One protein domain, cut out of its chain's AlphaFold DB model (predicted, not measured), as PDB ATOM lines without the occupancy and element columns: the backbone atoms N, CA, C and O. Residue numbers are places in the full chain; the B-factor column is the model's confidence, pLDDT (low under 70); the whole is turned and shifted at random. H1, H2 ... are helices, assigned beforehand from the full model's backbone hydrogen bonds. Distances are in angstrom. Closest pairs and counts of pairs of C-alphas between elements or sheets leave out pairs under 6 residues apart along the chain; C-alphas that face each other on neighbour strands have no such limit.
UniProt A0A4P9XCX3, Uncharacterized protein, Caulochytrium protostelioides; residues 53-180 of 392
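What this domain is: This is residues 53 to 180 of the 392 residues of an uncharacterized protein of Caulochytrium protostelioides (UniProt A0A4P9XCX3). Three helices, H3, H5 and H7, lie side by side in a row and run the same way, with H4 and H6, running the opposite way, over one side of the row. Long H2 crosses the row's other side without touching it, short H8 packs on H5, and residues 53 to 58 and 62 to 68 stick out. The printed part has 128 residues with eight named helices, H1 to H8 in chain order, and no named strand: all helix. It is compact, with a radius of gyration of the C-alphas of 14.5 A, spanning 46 by 32 by 29 A.

How they stand to each other: H1, residues 53 to 58, is apart from H2, residues 63 to 78. H2 is near H3, residues 93 to 108, their closest C-alphas 8.4 A apart. H3 and H4, residues 113 to 120, form a helical hairpin: residues 95 to 102 of H3 touch H4, closest at the C-alphas of Phe 95 and Leu 119, 6.4 A, at a shallow tilt of 31 degrees. The hub, H5, residues 126 to 141, touches H3 the same way at 12 degrees, a shallow tilt; the closest C-alphas are those of Leu 103 and Leu 135, 6.4 A. H6, residues 148 to 161, touches H4, closest at the C-alphas of Met 120 and Leu 154, 6.3 A. H7, residues 166 to 174, forms a helical hairpin with H6 and touches H5, closest at the C-alphas of Ala 129 and Ala 168, 6.3 A. H8, residues 176 to 179, touches H5, closest at the C-alphas of Arg 137 and His 179, 5.6 A. Each O i to N i+4 pair is within hydrogen-bond range in H2 to H7; in H1 0 of 2 are, beside 1 of 3 O i to N i+3 pairs, and H8 is too short for an i+4 pair.

Where its parts are: H1 begins at C-alpha 53, (206.090, 197.143, 284.477). H2 is 23.5 A long, H3 22.7 A, H5 22.8 A and H6 20.0 A. H8 ends at C-alpha 179, (187.038, 201.183, 274.825).

The domain as a whole: The C-alphas of Pro 53 and Ala 83 are the two farthest apart, 47.5 A. The printed part has no cut; the link from H2 to H3, residues 79 to 92, is long. Mean pLDDT of the printed part is 70.1, and residues 53 to 86, 159 to 170 and 176 to 180 are under 70.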
ATOM      1  N   PRO A  53     206.357 195.978 283.627       29.59
ATOM      2  CA  PRO A  53     206.090 197.143 284.477       29.59
ATOM      3  C   PRO A  53     206.556 198.493 283.911       29.59
ATOM      4  O   PRO A  53     206.004 199.520 284.296       29.59
ATOM      5  N   ARG A  54     207.546 198.525 283.003       32.03
ATOM      6  CA  ARG A  54     208.036 199.785 282.409       32.03
ATOM      7  C   ARG A  54     207.172 200.303 281.260       32.03
ATOM      8  O   ARG A  54     207.144 201.506 281.050       32.03
ATOM      9  N   ILE A  55     206.422 199.433 280.581       34.03
ATOM     10  CA  ILE A  55     205.504 199.841 279.506       34.03
ATOM     11  C   ILE A  55     204.250 200.501 280.098       34.03
ATOM     12  O   ILE A  55     203.774 201.490 279.557       34.03
ATOM     13  N   LYS A  56     203.777 200.051 281.273       30.12
ATOM     14  CA  LYS A  56     202.648 200.691 281.975       30.12
ATOM     15  C   LYS A  56     202.873 202.179 282.263       30.12
ATOM     16  O   LYS A  56     201.973 202.960 282.009       30.12
ATOM     17  N   ARG A  57     204.069 202.580 282.714       32.81
ATOM     18  CA  ARG A  57     204.386 203.997 283.000       32.81
ATOM     19  C   ARG A  57     204.474 204.887 281.758       32.81
ATOM     20  O   ARG A  57     204.296 206.087 281.878       32.81
ATOM     21  N   VAL A  58     204.762 204.316 280.589       34.66
ATOM     22  CA  VAL A  58     204.788 205.051 279.309       34.66
ATOM     23  C   VAL A  58     203.372 205.205 278.727       34.66
ATOM     24  O   VAL A  58     203.146 206.052 277.872       34.66
ATOM     25  N   LEU A  59     202.421 204.395 279.202       34.84
ATOM     26  CA  LEU A  59     201.034 204.322 278.732       34.84
ATOM     27  C   LEU A  59     200.020 204.919 279.720       34.84
ATOM     28  O   LEU A  59     198.815 204.814 279.496       34.84
ATOM     29  N   GLU A  60     200.472 205.496 280.834       33.44
ATOM     30  CA  GLU A  60     199.578 206.199 281.751       33.44
ATOM     31  C   GLU A  60     199.157 207.531 281.106       33.44
ATOM     32  O   GLU A  60     200.026 208.304 280.692       33.44
ATOM     33  N   PRO A  61     197.844 207.819 280.992       36.47
ATOM     34  CA  PRO A  61     197.396 209.114 280.507       36.47
ATOM     35  C   PRO A  61     197.965 210.212 281.411       36.47
ATOM     36  O   PRO A  61     198.013 210.015 282.630       36.47
ATOM     37  N   PRO A  62     198.353 211.381 280.874       40.81
ATOM     38  CA  PRO A  62     198.843 212.466 281.708       40.81
ATOM     39  C   PRO A  62     197.784 212.808 282.768       40.81
ATOM     40  O   PRO A  62     196.639 213.111 282.439       40.81
ATOM     41  N   GLN A  63     198.164 212.760 284.048       40.81
ATOM     42  CA  GLN A  63     197.301 213.034 285.212       40.81
ATOM     43  C   GLN A  63     196.369 214.261 285.066       40.81
ATOM     44  O   GLN A  63     195.181 214.133 285.376       40.81
ATOM     45  N   PRO A  64     196.820 215.397 284.486       41.16
ATOM     46  CA  PRO A  64     195.967 216.568 284.254       41.16
ATOM     47  C   PRO A  64     194.769 216.315 283.326       41.16
ATOM     48  O   PRO A  64     193.831 217.110 283.276       41.16
ATOM     49  N   TRP A  65     194.802 215.257 282.518       41.91
ATOM     50  CA  TRP A  65     193.715 214.882 281.614       41.91
ATOM     51  C   TRP A  65     192.612 214.107 282.342       41.91
ATOM     52  O   TRP A  65     191.431 214.385 282.140       41.91
ATOM     53  N   ILE A  66     192.986 213.196 283.248       39.88
ATOM     54  CA  ILE A  66     192.040 212.407 284.054       39.88
ATOM     55  C   ILE A  66     191.245 213.319 284.999       39.88
ATOM     56  O   ILE A  66     190.030 213.168 285.125       39.88
ATOM     57  N   GLU A  67     191.911 214.299 285.615       41.47
ATOM     58  CA  GLU A  67     191.288 215.264 286.532       41.47
ATOM     59  C   GLU A  67     190.320 216.213 285.807       41.47
ATOM     60  O   GLU A  67     189.194 216.412 286.266       41.47
ATOM     61  N   ARG A  68     190.691 216.711 284.617       45.53
ATOM     62  CA  ARG A  68     189.786 217.508 283.764       45.53
ATOM     63  C   ARG A  68     188.562 216.707 283.318       45.53
ATOM     64  O   ARG A  68     187.446 217.215 283.355       45.53
ATOM     65  N   LEU A  69     188.745 215.433 282.973       44.50
ATOM     66  CA  LEU A  69     187.654 214.518 282.626       44.50
ATOM     67  C   LEU A  69     186.710 214.227 283.800       44.50
ATOM     68  O   LEU A  69     185.506 214.077 283.588       44.50
ATOM     69  N   ALA A  70     187.235 214.126 285.022       46.69
ATOM     70  CA  ALA A  70     186.429 213.940 286.224       46.69
ATOM     71  C   ALA A  70     185.594 215.192 286.539       46.69
ATOM     72  O   ALA A  70     184.385 215.078 286.735       46.69
ATOM     73  N   ALA A  71     186.201 216.381 286.467       51.25
ATOM     74  CA  ALA A  71     185.504 217.652 286.665       51.25
ATOM     75  C   ALA A  71     184.409 217.892 285.605       51.25
ATOM     76  O   ALA A  71     183.286 218.272 285.937       51.25
ATOM     77  N   GLN A  72     184.689 217.589 284.332       50.19
ATOM     78  CA  GLN A  72     183.704 217.715 283.251       50.19
ATOM     79  C   GLN A  72     182.523 216.744 283.427       50.19
ATOM     80  O   GLN A  72     181.390 217.061 283.073       50.19
ATOM     81  N   ARG A  73     182.767 215.546 283.977       48.94
ATOM     82  CA  ARG A  73     181.713 214.564 284.277       48.94
ATOM     83  C   ARG A  73     180.763 215.042 285.359       48.94
ATOM     84  O   ARG A  73     179.559 214.874 285.204       48.94
ATOM     85  N   GLU A  74     181.303 215.617 286.424       54.25
ATOM     86  CA  GLU A  74     180.514 216.131 287.540       54.25
ATOM     87  C   GLU A  74     179.678 217.346 287.107       54.25
ATOM     88  O   GLU A  74     178.473 217.389 287.361       54.25
ATOM     89  N   ALA A  75     180.268 218.248 286.312       54.06
ATOM     90  CA  ALA A  75     179.552 219.355 285.681       54.06
ATOM     91  C   ALA A  75     178.401 218.865 284.777       54.06
ATOM     92  O   ALA A  75     177.259 219.299 284.925       54.06
ATOM     93  N   ASN A  76     178.663 217.893 283.898       46.62
ATOM     94  CA  ASN A  76     177.668 217.383 282.947       46.62
ATOM     95  C   ASN A  76     176.558 216.544 283.602       46.62
ATOM     96  O   ASN A  76     175.427 216.548 283.121       46.62
ATOM     97  N   ALA A  77     176.855 215.829 284.693       50.59
ATOM     98  CA  ALA A  77     175.863 215.059 285.446       50.59
ATOM     99  C   ALA A  77     174.852 215.961 286.182       50.59
ATOM    100  O   ALA A  77     173.719 215.545 286.420       50.59
ATOM    101  N   SER A  78     175.249 217.197 286.505       47.88
ATOM    102  CA  SER A  78     174.414 218.199 287.184       47.88
ATOM    103  C   SER A  78     173.532 219.037 286.242       47.88
ATOM    104  O   SER A  78     172.562 219.649 286.686       47.88
ATOM    105  N   ALA A  79     173.813 219.038 284.934       44.75
ATOM    106  CA  ALA A  79     173.087 219.832 283.943       44.75
ATOM    107  C   ALA A  79     171.824 219.100 283.435       44.75
ATOM    108  O   ALA A  79     171.797 218.453 282.379       44.75
ATOM    109  N   THR A  80     170.745 219.190 284.212       43.12
ATOM    110  CA  THR A  80     169.451 218.550 283.917       43.12
ATOM    111  C   THR A  80     168.613 219.246 282.839       43.12
ATOM    112  O   THR A  80     167.702 218.610 282.313       43.12
ATOM    113  N   ASP A  81     168.937 220.475 282.422       44.22
ATOM    114  CA  ASP A  81     168.138 221.217 281.434       44.22
ATOM    115  C   ASP A  81     168.780 221.256 280.042       44.22
ATOM    116  O   ASP A  81     169.925 221.649 279.852       44.22
ATOM    117  N   ALA A  82     168.027 220.809 279.034       45.78
ATOM    118  CA  ALA A  82     168.486 220.689 277.647       45.78
ATOM    119  C   ALA A  82     168.650 222.039 276.913       45.78
ATOM    120  O   ALA A  82     169.199 222.054 275.814       45.78
ATOM    121  N   ALA A  83     168.161 223.145 277.485       41.72
ATOM    122  CA  ALA A  83     168.040 224.436 276.799       41.72
ATOM    123  C   ALA A  83     169.197 225.424 277.058       41.72
ATOM    124  O   ALA A  83     169.353 226.371 276.295       41.72
ATOM    125  N   HIS A  84     170.025 225.195 278.084       45.41
ATOM    126  CA  HIS A  84     171.148 226.072 278.459       45.41
ATOM    127  C   HIS A  84     172.383 225.266 278.872       45.41
ATOM    128  O   HIS A  84     173.012 225.515 279.894       45.41
ATOM    129  N   LEU A  85     172.705 224.244 278.091       55.25
ATOM    130  CA  LEU A  85     173.984 223.566 278.216       55.25
ATOM    131  C   LEU A  85     175.028 224.443 277.527       55.25
ATOM    132  O   LEU A  85     175.060 224.485 276.297       55.25
ATOM    133  N   ASP A  86     175.840 225.148 278.317       67.94
ATOM    134  CA  ASP A  86     177.007 225.872 277.816       67.94
ATOM    135  C   ASP A  86     177.844 224.904 276.971       67.94
ATOM    136  O   ASP A  86     178.372 223.902 277.468       67.94
ATOM    137  N   VAL A  87     177.867 225.145 275.657       73.06
ATOM    138  CA  VAL A  87     178.615 224.321 274.707       73.06
ATOM    139  C   VAL A  87     180.099 224.578 274.974       73.06
ATOM    140  O   VAL A  87     180.506 225.741 274.948       73.06
ATOM    141  N   PRO A  88     180.915 223.540 275.236       76.56
ATOM    142  CA  PRO A  88     182.341 223.731 275.448       76.56
ATOM    143  C   PRO A  88     182.996 224.424 274.249       76.56
ATOM    144  O   PRO A  88     182.609 224.208 273.099       76.56
ATOM    145  N   GLU A  89     184.014 225.236 274.519       73.56
ATOM    146  CA  GLU A  89     184.790 225.893 273.468       73.56
ATOM    147  C   GLU A  89     185.371 224.846 272.499       73.56
ATOM    148  O   GLU A  89     185.833 223.781 272.917       73.56
ATOM    149  N   ASN A  90     185.343 225.143 271.196       74.81
ATOM    150  CA  ASN A  90     185.779 224.245 270.115       74.81
ATOM    151  C   ASN A  90     184.955 222.953 269.946       74.81
ATOM    152  O   ASN A  90     185.450 221.985 269.367       74.81
ATOM    153  N   VAL A  91     183.703 222.926 270.410       81.00
ATOM    154  CA  VAL A  91     182.750 221.835 270.151       81.00
ATOM    155  C   VAL A  91     181.569 222.371 269.347       81.00
ATOM    156  O   VAL A  91     180.952 223.367 269.724       81.00
ATOM    157  N   ALA A  92     181.214 221.708 268.246       85.62
ATOM    158  CA  ALA A  92     180.033 222.068 267.480       85.62
ATOM    159  C   ALA A  92     178.759 221.861 268.329       85.62
ATOM    160  O   ALA A  92     178.561 220.777 268.889       85.62
ATOM    161  N   PRO A  93     177.831 222.841 268.388       85.75
ATOM    162  CA  PRO A  93     176.598 222.703 269.166       85.75
ATOM    163  C   PRO A  93     175.785 221.459 268.791       85.75
ATOM    164  O   PRO A  93     175.284 220.752 269.661       85.75
ATOM    165  N   ALA A  94     175.706 221.143 267.493       86.56
ATOM    166  CA  ALA A  94     175.006 219.958 266.999       86.56
ATOM    167  C   ALA A  94     175.598 218.653 267.561       86.56
ATOM    168  O   ALA A  94     174.849 217.802 268.047       86.56
ATOM    169  N   PHE A  95     176.931 218.533 267.565       88.62
ATOM    170  CA  PHE A  95     177.626 217.392 268.154       88.62
ATOM    171  C   PHE A  95     177.357 217.311 269.661       88.62
ATOM    172  O   PHE A  95     176.972 216.257 270.166       88.62
ATOM    173  N   TYR A  96     177.494 218.428 270.383       89.00
ATOM    174  CA  TYR A  96     177.312 218.452 271.834       89.00
ATOM    175  C   TYR A  96     175.893 218.064 272.260       89.00
ATOM    176  O   TYR A  96     175.714 217.245 273.165       89.00
ATOM    177  N   HIS A  97     174.870 218.584 271.577       87.75
ATOM    178  CA  HIS A  97     173.483 218.203 271.837       87.75
ATOM    179  C   HIS A  97     173.243 216.715 271.573       87.75
ATOM    180  O   HIS A  97     172.589 216.051 272.382       87.75
ATOM    181  N   GLY A  98     173.799 216.170 270.487       89.38
ATOM    182  CA  GLY A  98     173.727 214.739 270.217       89.38
ATOM    183  C   GLY A  98     174.452 213.909 271.285       89.38
ATOM    184  O   GLY A  98     173.887 212.927 271.771       89.38
ATOM    185  N   TYR A  99     175.648 214.326 271.718       91.00
ATOM    186  CA  TYR A  99     176.422 213.688 272.789       91.00
ATOM    187  C   TYR A  99     175.617 213.618 274.094       91.00
ATOM    188  O   TYR A  99     175.461 212.537 274.665       91.00
ATOM    189  N   VAL A 100     175.038 214.740 274.538       89.69
ATOM    190  CA  VAL A 100     174.211 214.782 275.754       89.69
ATOM    191  C   VAL A 100     172.961 213.915 275.600       89.69
ATOM    192  O   VAL A 100     172.590 213.196 276.532       89.69
ATOM    193  N   ALA A 101     172.314 213.940 274.431       88.31
ATOM    194  CA  ALA A 101     171.148 213.106 274.160       88.31
ATOM    195  C   ALA A 101     171.485 211.609 274.255       88.31
ATOM    196  O   ALA A 101     170.741 210.862 274.892       88.31
ATOM    197  N   GLN A 102     172.621 211.179 273.694       90.38
ATOM    198  CA  GLN A 102     173.075 209.789 273.782       90.38
ATOM    199  C   GLN A 102     173.492 209.392 275.194       90.38
ATOM    200  O   GLN A 102     173.140 208.304 275.644       90.38
ATOM    201  N   LEU A 103     174.167 210.273 275.933       89.19
ATOM    202  CA  LEU A 103     174.527 210.005 277.324       89.19
ATOM    203  C   LEU A 103     173.276 209.814 278.200       89.19
ATOM    204  O   LEU A 103     173.204 208.876 278.995       89.19
ATOM    205  N   ARG A 104     172.246 210.650 278.008       87.00
ATOM    206  CA  ARG A 104     170.948 210.503 278.689       87.00
ATOM    207  C   ARG A 104     170.210 209.233 278.260       87.00
ATOM    208  O   ARG A 104     169.638 208.554 279.109       87.00
ATOM    209  N   ALA A 105     170.221 208.899 276.969       87.31
ATOM    210  CA  ALA A 105     169.615 207.668 276.460       87.31
ATOM    211  C   ALA A 105     170.286 206.421 277.058       87.31
ATOM    212  O   ALA A 105     169.593 205.521 277.527       87.31
ATOM    213  N   LEU A 106     171.620 206.403 277.136       87.69
ATOM    214  CA  LEU A 106     172.383 205.353 277.814       87.69
ATOM    215  C   LEU A 106     171.984 205.207 279.284       87.69
ATOM    216  O   LEU A 106     171.729 204.089 279.724       87.69
ATOM    217  N   GLY A 107     171.850 206.321 280.013       84.62
ATOM    218  CA  GLY A 107     171.408 206.318 281.411       84.62
ATOM    219  C   GLY A 107     170.004 205.737 281.634       84.62
ATOM    220  O   GLY A 107     169.720 205.231 282.716       84.62
ATOM    221  N   ARG A 108     169.136 205.761 280.612       87.12
ATOM    222  CA  ARG A 108     167.793 205.148 280.640       87.12
ATOM    223  C   ARG A 108     167.742 203.723 280.086       87.12
ATOM    224  O   ARG A 108     166.729 203.054 280.234       87.12
ATOM    225  N   GLY A 109     168.823 203.252 279.466       84.00
ATOM    226  CA  GLY A 109     168.856 201.965 278.773       84.00
ATOM    227  C   GLY A 109     168.344 202.001 277.325       84.00
ATOM    228  O   GLY A 109     168.218 200.941 276.710       84.00
ATOM    229  N   ASP A 110     168.142 203.185 276.750       85.88
ATOM    230  CA  ASP A 110     167.615 203.394 275.391       85.88
ATOM    231  C   ASP A 110     168.709 203.758 274.368       85.88
ATOM    232  O   ASP A 110     168.411 204.196 273.259       85.88
ATOM    233  N   GLY A 111     169.991 203.645 274.736       80.44
ATOM    234  CA  GLY A 111     171.104 203.944 273.829       80.44
ATOM    235  C   GLY A 111     171.085 203.042 272.589       80.44
ATOM    236  O   GLY A 111     171.029 201.814 272.726       80.44
ATOM    237  N   ASP A 112     171.166 203.655 271.402       83.75
ATOM    238  CA  ASP A 112     171.068 202.970 270.108       83.75
ATOM    239  C   ASP A 112     172.285 203.238 269.198       83.75
ATOM    240  O   ASP A 112     172.796 204.356 269.097       83.75
ATOM    241  N   ALA A 113     172.763 202.183 268.537       84.12
ATOM    242  CA  ALA A 113     174.008 202.182 267.770       84.12
ATOM    243  C   ALA A 113     173.982 203.104 266.533       84.12
ATOM    244  O   ALA A 113     174.973 203.796 266.302       84.12
ATOM    245  N   PRO A 114     172.897 203.196 265.736       86.88
ATOM    246  CA  PRO A 114     172.780 204.153 264.640       86.88
ATOM    247  C   PRO A 114     172.936 205.605 265.093       86.88
ATOM    248  O   PRO A 114     173.609 206.377 264.421       86.88
ATOM    249  N   ALA A 115     172.374 205.979 266.243       86.31
ATOM    250  CA  ALA A 115     172.496 207.342 266.742       86.31
ATOM    251  C   ALA A 115     173.929 207.657 267.209       86.31
ATOM    252  O   ALA A 115     174.437 208.750 266.951       86.31
ATOM    253  N   LEU A 116     174.612 206.678 267.813       88.44
ATOM    254  CA  LEU A 116     176.040 206.776 268.123       88.44
ATOM    255  C   LEU A 116     176.904 206.878 266.851       88.44
ATOM    256  O   LEU A 116     177.855 207.657 266.821       88.44
ATOM    257  N   ARG A 117     176.553 206.154 265.778       88.62
ATOM    258  CA  ARG A 117     177.227 206.263 264.471       88.62
ATOM    259  C   ARG A 117     177.058 207.638 263.841       88.62
ATOM    260  O   ARG A 117     178.030 208.179 263.332       88.62
ATOM    261  N   THR A 118     175.863 208.218 263.911       89.69
ATOM    262  CA  THR A 118     175.630 209.583 263.422       89.69
ATOM    263  C   THR A 118     176.534 210.586 264.138       89.69
ATOM    264  O   THR A 118     177.143 211.429 263.486       89.69
ATOM    265  N   LEU A 119     176.686 210.466 265.461       88.88
ATOM    266  CA  LEU A 119     177.617 211.303 266.228       88.88
ATOM    267  C   LEU A 119     179.075 211.100 265.825       88.88
ATOM    268  O   LEU A 119     179.823 212.061 265.698       88.88
ATOM    269  N   MET A 120     179.476 209.850 265.616       88.56
ATOM    270  CA  MET A 120     180.828 209.505 265.191       88.56
ATOM    271  C   MET A 120     181.205 210.163 263.856       88.56
ATOM    272  O   MET A 120     182.329 210.621 263.703       88.56
ATOM    273  N   THR A 121     180.264 210.265 262.913       85.81
ATOM    274  CA  THR A 121     180.482 210.942 261.618       85.81
ATOM    275  C   THR A 121     180.495 212.473 261.697       85.81
ATOM    276  O   THR A 121     180.712 213.135 260.689       85.81
ATOM    277  N   GLN A 122     180.230 213.046 262.873       87.50
ATOM    278  CA  GLN A 122     180.243 214.493 263.125       87.50
ATOM    279  C   GLN A 122     181.503 214.940 263.881       87.50
ATOM    280  O   GLN A 122     181.558 216.072 264.353       87.50
ATOM    281  N   LEU A 123     182.485 214.050 264.056       85.25
ATOM    282  CA  LEU A 123     183.741 214.371 264.726       85.25
ATOM    283  C   LEU A 123     184.596 215.266 263.830       85.25
ATOM    284  O   LEU A 123     184.965 214.872 262.729       85.25
ATOM    285  N   HIS A 124     184.927 216.454 264.323       81.44
ATOM    286  CA  HIS A 124     185.705 217.470 263.619       81.44
ATOM    287  C   HIS A 124     186.856 218.036 264.458       81.44
ATOM    288  O   HIS A 124     187.859 218.471 263.896       81.44
ATOM    289  N   THR A 125     186.744 218.022 265.790       76.50
ATOM    290  CA  THR A 125     187.732 218.634 266.694       76.50
ATOM    291  C   THR A 125     188.225 217.692 267.791       76.50
ATOM    292  O   THR A 125     187.590 216.695 268.143       76.50
ATOM    293  N   HIS A 126     189.384 218.012 268.383       73.75
ATOM    294  CA  HIS A 126     189.949 217.231 269.491       73.75
ATOM    295  C   HIS A 126     189.026 217.215 270.720       73.75
ATOM    296  O   HIS A 126     188.924 216.207 271.421       73.75
ATOM    297  N   ALA A 127     188.324 218.322 270.980       78.00
ATOM    298  CA  ALA A 127     187.357 218.403 272.068       78.00
ATOM    299  C   ALA A 127     186.172 217.447 271.835       78.00
ATOM    300  O   ALA A 127     185.747 216.751 272.759       78.00
ATOM    301  N   GLU A 128     185.695 217.341 270.595       83.38
ATOM    302  CA  GLU A 128     184.641 216.398 270.210       83.38
ATOM    303  C   GLU A 128     185.106 214.944 270.331       83.38
ATOM    304  O   GLU A 128     184.398 214.125 270.920       83.38
ATOM    305  N   ALA A 129     186.321 214.624 269.875       81.25
ATOM    306  CA  ALA A 129     186.901 213.289 270.027       81.25
ATOM    307  C   ALA A 129     187.055 212.886 271.504       81.25
ATOM    308  O   ALA A 129     186.762 211.746 271.873       81.25
ATOM    309  N   ALA A 130     187.440 213.824 272.375       79.12
ATOM    310  CA  ALA A 130     187.522 213.587 273.814       79.12
ATOM    311  C   ALA A 130     186.141 213.314 274.437       79.12
ATOM    312  O   ALA A 130     185.990 212.374 275.221       79.12
ATOM    313  N   LEU A 131     185.116 214.092 274.070       83.69
ATOM    314  CA  LEU A 131     183.737 213.844 274.504       83.69
ATOM    315  C   LEU A 131     183.224 212.491 273.990       83.69
ATOM    316  O   LEU A 131     182.615 211.729 274.744       83.69
ATOM    317  N   PHE A 132     183.525 212.141 272.742       87.88
ATOM    318  CA  PHE A 132     183.146 210.854 272.169       87.88
ATOM    319  C   PHE A 132     183.823 209.678 272.875       87.88
ATOM    320  O   PHE A 132     183.158 208.689 273.173       87.88
ATOM    321  N   ALA A 133     185.105 209.792 273.237       83.31
ATOM    322  CA  ALA A 133     185.802 208.776 274.027       83.31
ATOM    323  C   ALA A 133     185.098 208.519 275.374       83.31
ATOM    324  O   ALA A 133     184.957 207.371 275.813       83.31
ATOM    325  N   VAL A 134     184.595 209.576 276.026       84.50
ATOM    326  CA  VAL A 134     183.790 209.450 277.252       84.50
ATOM    327  C   VAL A 134     182.480 208.725 276.984       84.50
ATOM    328  O   VAL A 134     182.133 207.825 277.753       84.50
ATOM    329  N   LEU A 135     181.772 209.099 275.916       86.75
ATOM    330  CA  LEU A 135     180.518 208.459 275.527       86.75
ATOM    331  C   LEU A 135     180.722 206.970 275.241       86.75
ATOM    332  O   LEU A 135     179.967 206.143 275.743       86.75
ATOM    333  N   LEU A 136     181.780 206.623 274.507       88.06
ATOM    334  CA  LEU A 136     182.141 205.249 274.180       88.06
ATOM    335  C   LEU A 136     182.458 204.431 275.441       88.06
ATOM    336  O   LEU A 136     182.003 203.300 275.587       88.06
ATOM    337  N   ARG A 137     183.179 205.006 276.409       84.56
ATOM    338  CA  ARG A 137     183.404 204.343 277.702       84.56
ATOM    339  C   ARG A 137     182.091 204.038 278.428       84.56
ATOM    340  O   ARG A 137     181.944 202.954 278.990       84.56
ATOM    341  N   GLU A 138     181.147 204.976 278.445       84.44
ATOM    342  CA  GLU A 138     179.836 204.751 279.071       84.44
ATOM    343  C   GLU A 138     178.980 203.748 278.283       84.44
ATOM    344  O   GLU A 138     178.301 202.918 278.885       84.44
ATOM    345  N   TRP A 139     179.091 203.738 276.953       88.94
ATOM    346  CA  TRP A 139     178.482 202.730 276.084       88.94
ATOM    347  C   TRP A 139     178.904 201.310 276.488       88.94
ATOM    348  O   TRP A 139     178.059 200.439 276.711       88.94
ATOM    349  N   HIS A 140     180.207 201.088 276.676       86.06
ATOM    350  CA  HIS A 140     180.729 199.793 277.112       86.06
ATOM    351  C   HIS A 140     180.390 199.453 278.562       86.06
ATOM    352  O   HIS A 140     180.059 198.304 278.850       86.06
ATOM    353  N   ARG A 141     180.409 200.434 279.476       85.50
ATOM    354  CA  ARG A 141     179.958 200.232 280.867       85.50
ATOM    355  C   ARG A 141     178.504 199.780 280.939       85.50
ATOM    356  O   ARG A 141     178.171 198.947 281.775       85.50
ATOM    357  N   ALA A 142     177.664 200.266 280.030       85.00
ATOM    358  CA  ALA A 142     176.282 199.825 279.870       85.00
ATOM    359  C   ALA A 142     176.138 198.472 279.137       85.00
ATOM    360  O   ALA A 142     175.028 198.114 278.738       85.00
ATOM    361  N   ALA A 143     177.239 197.735 278.933       83.31
ATOM    362  CA  ALA A 143     177.308 196.448 278.236       83.31
ATOM    363  C   ALA A 143     176.682 196.468 276.830       83.31
ATOM    364  O   ALA A 143     176.148 195.461 276.356       83.31
ATOM    365  N   ARG A 144     176.729 197.620 276.149       85.06
ATOM    366  CA  ARG A 144     176.184 197.748 274.797       85.06
ATOM    367  C   ARG A 144     177.130 197.113 273.775       85.06
ATOM    368  O   ARG A 144     178.351 197.241 273.905       85.06
ATOM    369  N   PRO A 145     176.594 196.430 272.748       83.50
ATOM    370  CA  PRO A 145     177.422 195.807 271.729       83.50
ATOM    371  C   PRO A 145     178.176 196.871 270.927       83.50
ATOM    372  O   PRO A 145     177.658 197.955 270.656       83.50
ATOM    373  N   TRP A 146     179.399 196.535 270.529       85.38
ATOM    374  CA  TRP A 146     180.235 197.339 269.645       85.38
ATOM    375  C   TRP A 146     180.827 196.429 268.583       85.38
ATOM    376  O   TRP A 146     181.423 195.397 268.900       85.38
ATOM    377  N   SER A 147     180.599 196.760 267.316       84.25
ATOM    378  CA  SER A 147     181.032 195.908 266.216       84.25
ATOM    379  C   SER A 147     182.413 196.306 265.690       84.25
ATOM    380  O   SER A 147     182.913 197.415 265.893       84.25
ATOM    381  N   ARG A 148     183.032 195.392 264.936       81.44
ATOM    382  CA  ARG A 148     184.247 195.704 264.166       81.44
ATOM    383  C   ARG A 148     184.001 196.801 263.130       81.44
ATOM    384  O   ARG A 148     184.889 197.609 262.900       81.44
ATOM    385  N   VAL A 149     182.797 196.851 262.556       84.00
ATOM    386  CA  VAL A 149     182.398 197.892 261.597       84.00
ATOM    387  C   VAL A 149     182.370 199.261 262.276       84.00
ATOM    388  O   VAL A 149     182.907 200.213 261.728       84.00
ATOM    389  N   ASP A 150     181.839 199.349 263.499       85.12
ATOM    390  CA  ASP A 150     181.833 200.602 264.271       85.12
ATOM    391  C   ASP A 150     183.254 201.072 264.589       85.12
ATOM    392  O   ASP A 150     183.568 202.249 264.441       85.12
ATOM    393  N   SER A 151     184.141 200.136 264.947       82.81
ATOM    394  CA  SER A 151     185.565 200.432 265.167       82.81
ATOM    395  C   SER A 151     186.243 200.954 263.898       82.81
ATOM    396  O   SER A 151     187.027 201.901 263.970       82.81
ATOM    397  N   ALA A 152     185.947 200.346 262.746       80.00
ATOM    398  CA  ALA A 152     186.509 200.742 261.461       80.00
ATOM    399  C   ALA A 152     186.043 202.146 261.054       80.00
ATOM    400  O   ALA A 152     186.882 202.964 260.692       80.00
ATOM    401  N   ILE A 153     184.747 202.446 261.199       82.69
ATOM    402  CA  ILE A 153     184.207 203.781 260.917       82.69
ATOM    403  C   ILE A 153     184.824 204.811 261.871       82.69
ATOM    404  O   ILE A 153     185.270 205.851 261.407       82.69
ATOM    405  N   LEU A 154     184.916 204.528 263.178       83.62
ATOM    406  CA  LEU A 154     185.526 205.460 264.141       83.62
ATOM    407  C   LEU A 154     186.973 205.778 263.774       83.62
ATOM    408  O   LEU A 154     187.391 206.932 263.803       83.62
ATOM    409  N   THR A 155     187.725 204.734 263.432       78.94
ATOM    410  CA  THR A 155     189.127 204.842 263.027       78.94
ATOM    411  C   THR A 155     189.265 205.686 261.767       78.94
ATOM    412  O   THR A 155     190.131 206.549 261.715       78.94
ATOM    413  N   GLU A 156     188.415 205.452 260.768       77.69
ATOM    414  CA  GLU A 156     188.413 206.200 259.510       77.69
ATOM    415  C   GLU A 156     188.058 207.671 259.732       77.69
ATOM    416  O   GLU A 156     188.808 208.542 259.313       77.69
ATOM    417  N   GLN A 157     187.004 207.958 260.502       77.50
ATOM    418  CA  GLN A 157     186.633 209.336 260.830       77.50
ATOM    419  C   GLN A 157     187.755 210.066 261.582       77.50
ATOM    420  O   GLN A 157     188.088 211.195 261.245       77.50
ATOM    421  N   LEU A 158     188.389 209.428 262.569       74.38
ATOM    422  CA  LEU A 158     189.480 210.065 263.315       74.38
ATOM    423  C   LEU A 158     190.770 210.211 262.491       74.38
ATOM    424  O   LEU A 158     191.534 211.140 262.745       74.38
ATOM    425  N   ALA A 159     191.009 209.336 261.512       69.56
ATOM    426  CA  ALA A 159     192.151 209.437 260.607       69.56
ATOM    427  C   ALA A 159     191.956 210.520 259.529       69.56
ATOM    428  O   ALA A 159     192.899 211.255 259.238       69.56
ATOM    429  N   ASP A 160     190.750 210.642 258.971       66.38
ATOM    430  CA  ASP A 160     190.443 211.566 257.870       66.38
ATOM    431  C   ASP A 160     190.331 213.025 258.328       66.38
ATOM    432  O   ASP A 160     190.623 213.952 257.572       66.38
ATOM    433  N   VAL A 161     189.883 213.250 259.565       59.72
ATOM    434  CA  VAL A 161     189.444 214.577 260.004       59.72
ATOM    435  C   VAL A 161     190.601 215.507 260.368       59.72
ATOM    436  O   VAL A 161     190.431 216.713 260.191       59.72
ATOM    437  N   GLN A 162     191.753 214.985 260.829       56.03
ATOM    438  CA  GLN A 162     193.064 215.662 260.799       56.03
ATOM    439  C   GLN A 162     194.163 214.900 261.577       56.03
ATOM    440  O   GLN A 162     193.863 214.243 262.577       56.03
ATOM    441  N   PRO A 163     195.460 215.108 261.248       55.59
ATOM    442  CA  PRO A 163     196.604 214.512 261.952       55.59
ATOM    443  C   PRO A 163     196.669 214.784 263.460       55.59
ATOM    444  O   PRO A 163     197.364 214.070 264.163       55.59
ATOM    445  N   HIS A 164     195.968 215.792 263.983       52.38
ATOM    446  CA  HIS A 164     195.961 216.113 265.415       52.38
ATOM    447  C   HIS A 164     194.896 215.331 266.216       52.38
ATOM    448  O   HIS A 164     194.955 215.276 267.442       52.38
ATOM    449  N   LEU A 165     193.915 214.704 265.551       55.59
ATOM    450  CA  LEU A 165     192.966 213.773 266.187       55.59
ATOM    451  C   LEU A 165     193.564 212.387 266.427       55.59
ATOM    452  O   LEU A 165     193.009 211.569 267.166       55.59
ATOM    453  N   ALA A 166     194.742 212.174 265.849       61.66
ATOM    454  CA  ALA A 166     195.622 211.054 266.078       61.66
ATOM    455  C   ALA A 166     195.824 210.734 267.558       61.66
ATOM    456  O   ALA A 166     195.686 209.581 267.965       61.66
ATOM    457  N   ASP A 167     196.093 211.744 268.378       65.31
ATOM    458  CA  ASP A 167     196.409 211.531 269.788       65.31
ATOM    459  C   ASP A 167     195.197 211.021 270.572       65.31
ATOM    460  O   ASP A 167     195.330 210.140 271.424       65.31
ATOM    461  N   ALA A 168     193.996 211.502 270.234       67.38
ATOM    462  CA  ALA A 168     192.756 211.015 270.825       67.38
ATOM    463  C   ALA A 168     192.484 209.554 270.426       67.38
ATOM    464  O   ALA A 168     192.115 208.741 271.276       67.38
ATOM    465  N   LEU A 169     192.710 209.200 269.157       69.69
ATOM    466  CA  LEU A 169     192.576 207.827 268.664       69.69
ATOM    467  C   LEU A 169     193.597 206.886 269.321       69.69
ATOM    468  O   LEU A 169     193.232 205.805 269.781       69.69
ATOM    469  N   VAL A 170     194.856 207.317 269.438       69.69
ATOM    470  CA  VAL A 170     195.914 206.570 270.130       69.69
ATOM    471  C   VAL A 170     195.562 206.380 271.599       69.69
ATOM    472  O   VAL A 170     195.658 205.257 272.086       69.69
ATOM    473  N   ALA A 171     195.091 207.416 272.299       71.81
ATOM    474  CA  ALA A 171     194.653 207.296 273.689       71.81
ATOM    475  C   ALA A 171     193.506 206.278 273.839       71.81
ATOM    476  O   ALA A 171     193.543 205.423 274.727       71.81
ATOM    477  N   MET A 172     192.525 206.304 272.929       72.00
ATOM    478  CA  MET A 172     191.429 205.331 272.919       72.00
ATOM    479  C   MET A 172     191.917 203.901 272.629       72.00
ATOM    480  O   MET A 172     191.438 202.948 273.243       72.00
ATOM    481  N   TRP A 173     192.887 203.724 271.728       75.00
ATOM    482  CA  TRP A 173     193.478 202.418 271.422       75.00
ATOM    483  C   TRP A 173     194.384 201.874 272.525       75.00
ATOM    484  O   TRP A 173     194.442 200.654 272.709       75.00
ATOM    485  N   GLN A 174     195.074 202.745 273.263       71.06
ATOM    486  CA  GLN A 174     195.884 202.358 274.419       71.06
ATOM    487  C   GLN A 174     195.001 201.774 275.528       71.06
ATOM    488  O   GLN A 174     195.348 200.750 276.121       71.06
ATOM    489  N   ASP A 175     193.807 202.333 275.734       72.81
ATOM    490  CA  ASP A 175     192.834 201.831 276.706       72.81
ATOM    491  C   ASP A 175     191.853 200.800 276.099       72.81
ATOM    492  O   ASP A 175     190.624 200.886 276.195       72.81
ATOM    493  N   LYS A 176     192.427 199.759 275.475       67.25
ATOM    494  CA  LYS A 176     191.709 198.627 274.847       67.25
ATOM    495  C   LYS A 176     190.664 197.974 275.751       67.25
ATOM    496  O   LYS A 176     189.651 197.490 275.253       67.25
ATOM    497  N   TYR A 177     190.916 197.905 277.058       63.09
ATOM    498  CA  TYR A 177     190.005 197.249 277.999       63.09
ATOM    499  C   TYR A 177     188.789 198.108 278.336       63.09
ATOM    500  O   TYR A 177     187.753 197.556 278.686       63.09
ATOM    501  N   THR A 178     188.902 199.430 278.214       67.56
ATOM    502  CA  THR A 178     187.804 200.359 278.498       67.56
ATOM    503  C   THR A 178     187.004 200.698 277.244       67.56
ATOM    504  O   THR A 178     185.790 200.877 277.326       67.56
ATOM    505  N   HIS A 179     187.666 200.773 276.086       66.69
ATOM    506  CA  HIS A 179     187.038 201.183 274.825       66.69
ATOM    507  C   HIS A 179     186.786 200.039 273.837       66.69
ATOM    508  O   HIS A 179     186.196 200.280 272.794       66.69
ATOM    509  N   HIS A 180     187.254 198.815 274.116       69.31
ATOM    510  CA  HIS A 180     187.031 197.613 273.294       69.31
ATOM    511  C   HIS A 180     187.191 197.816 271.773       69.31
ATOM    512  O   HIS A 180     186.536 197.145 270.972       69.31
TER     513      HIS A 180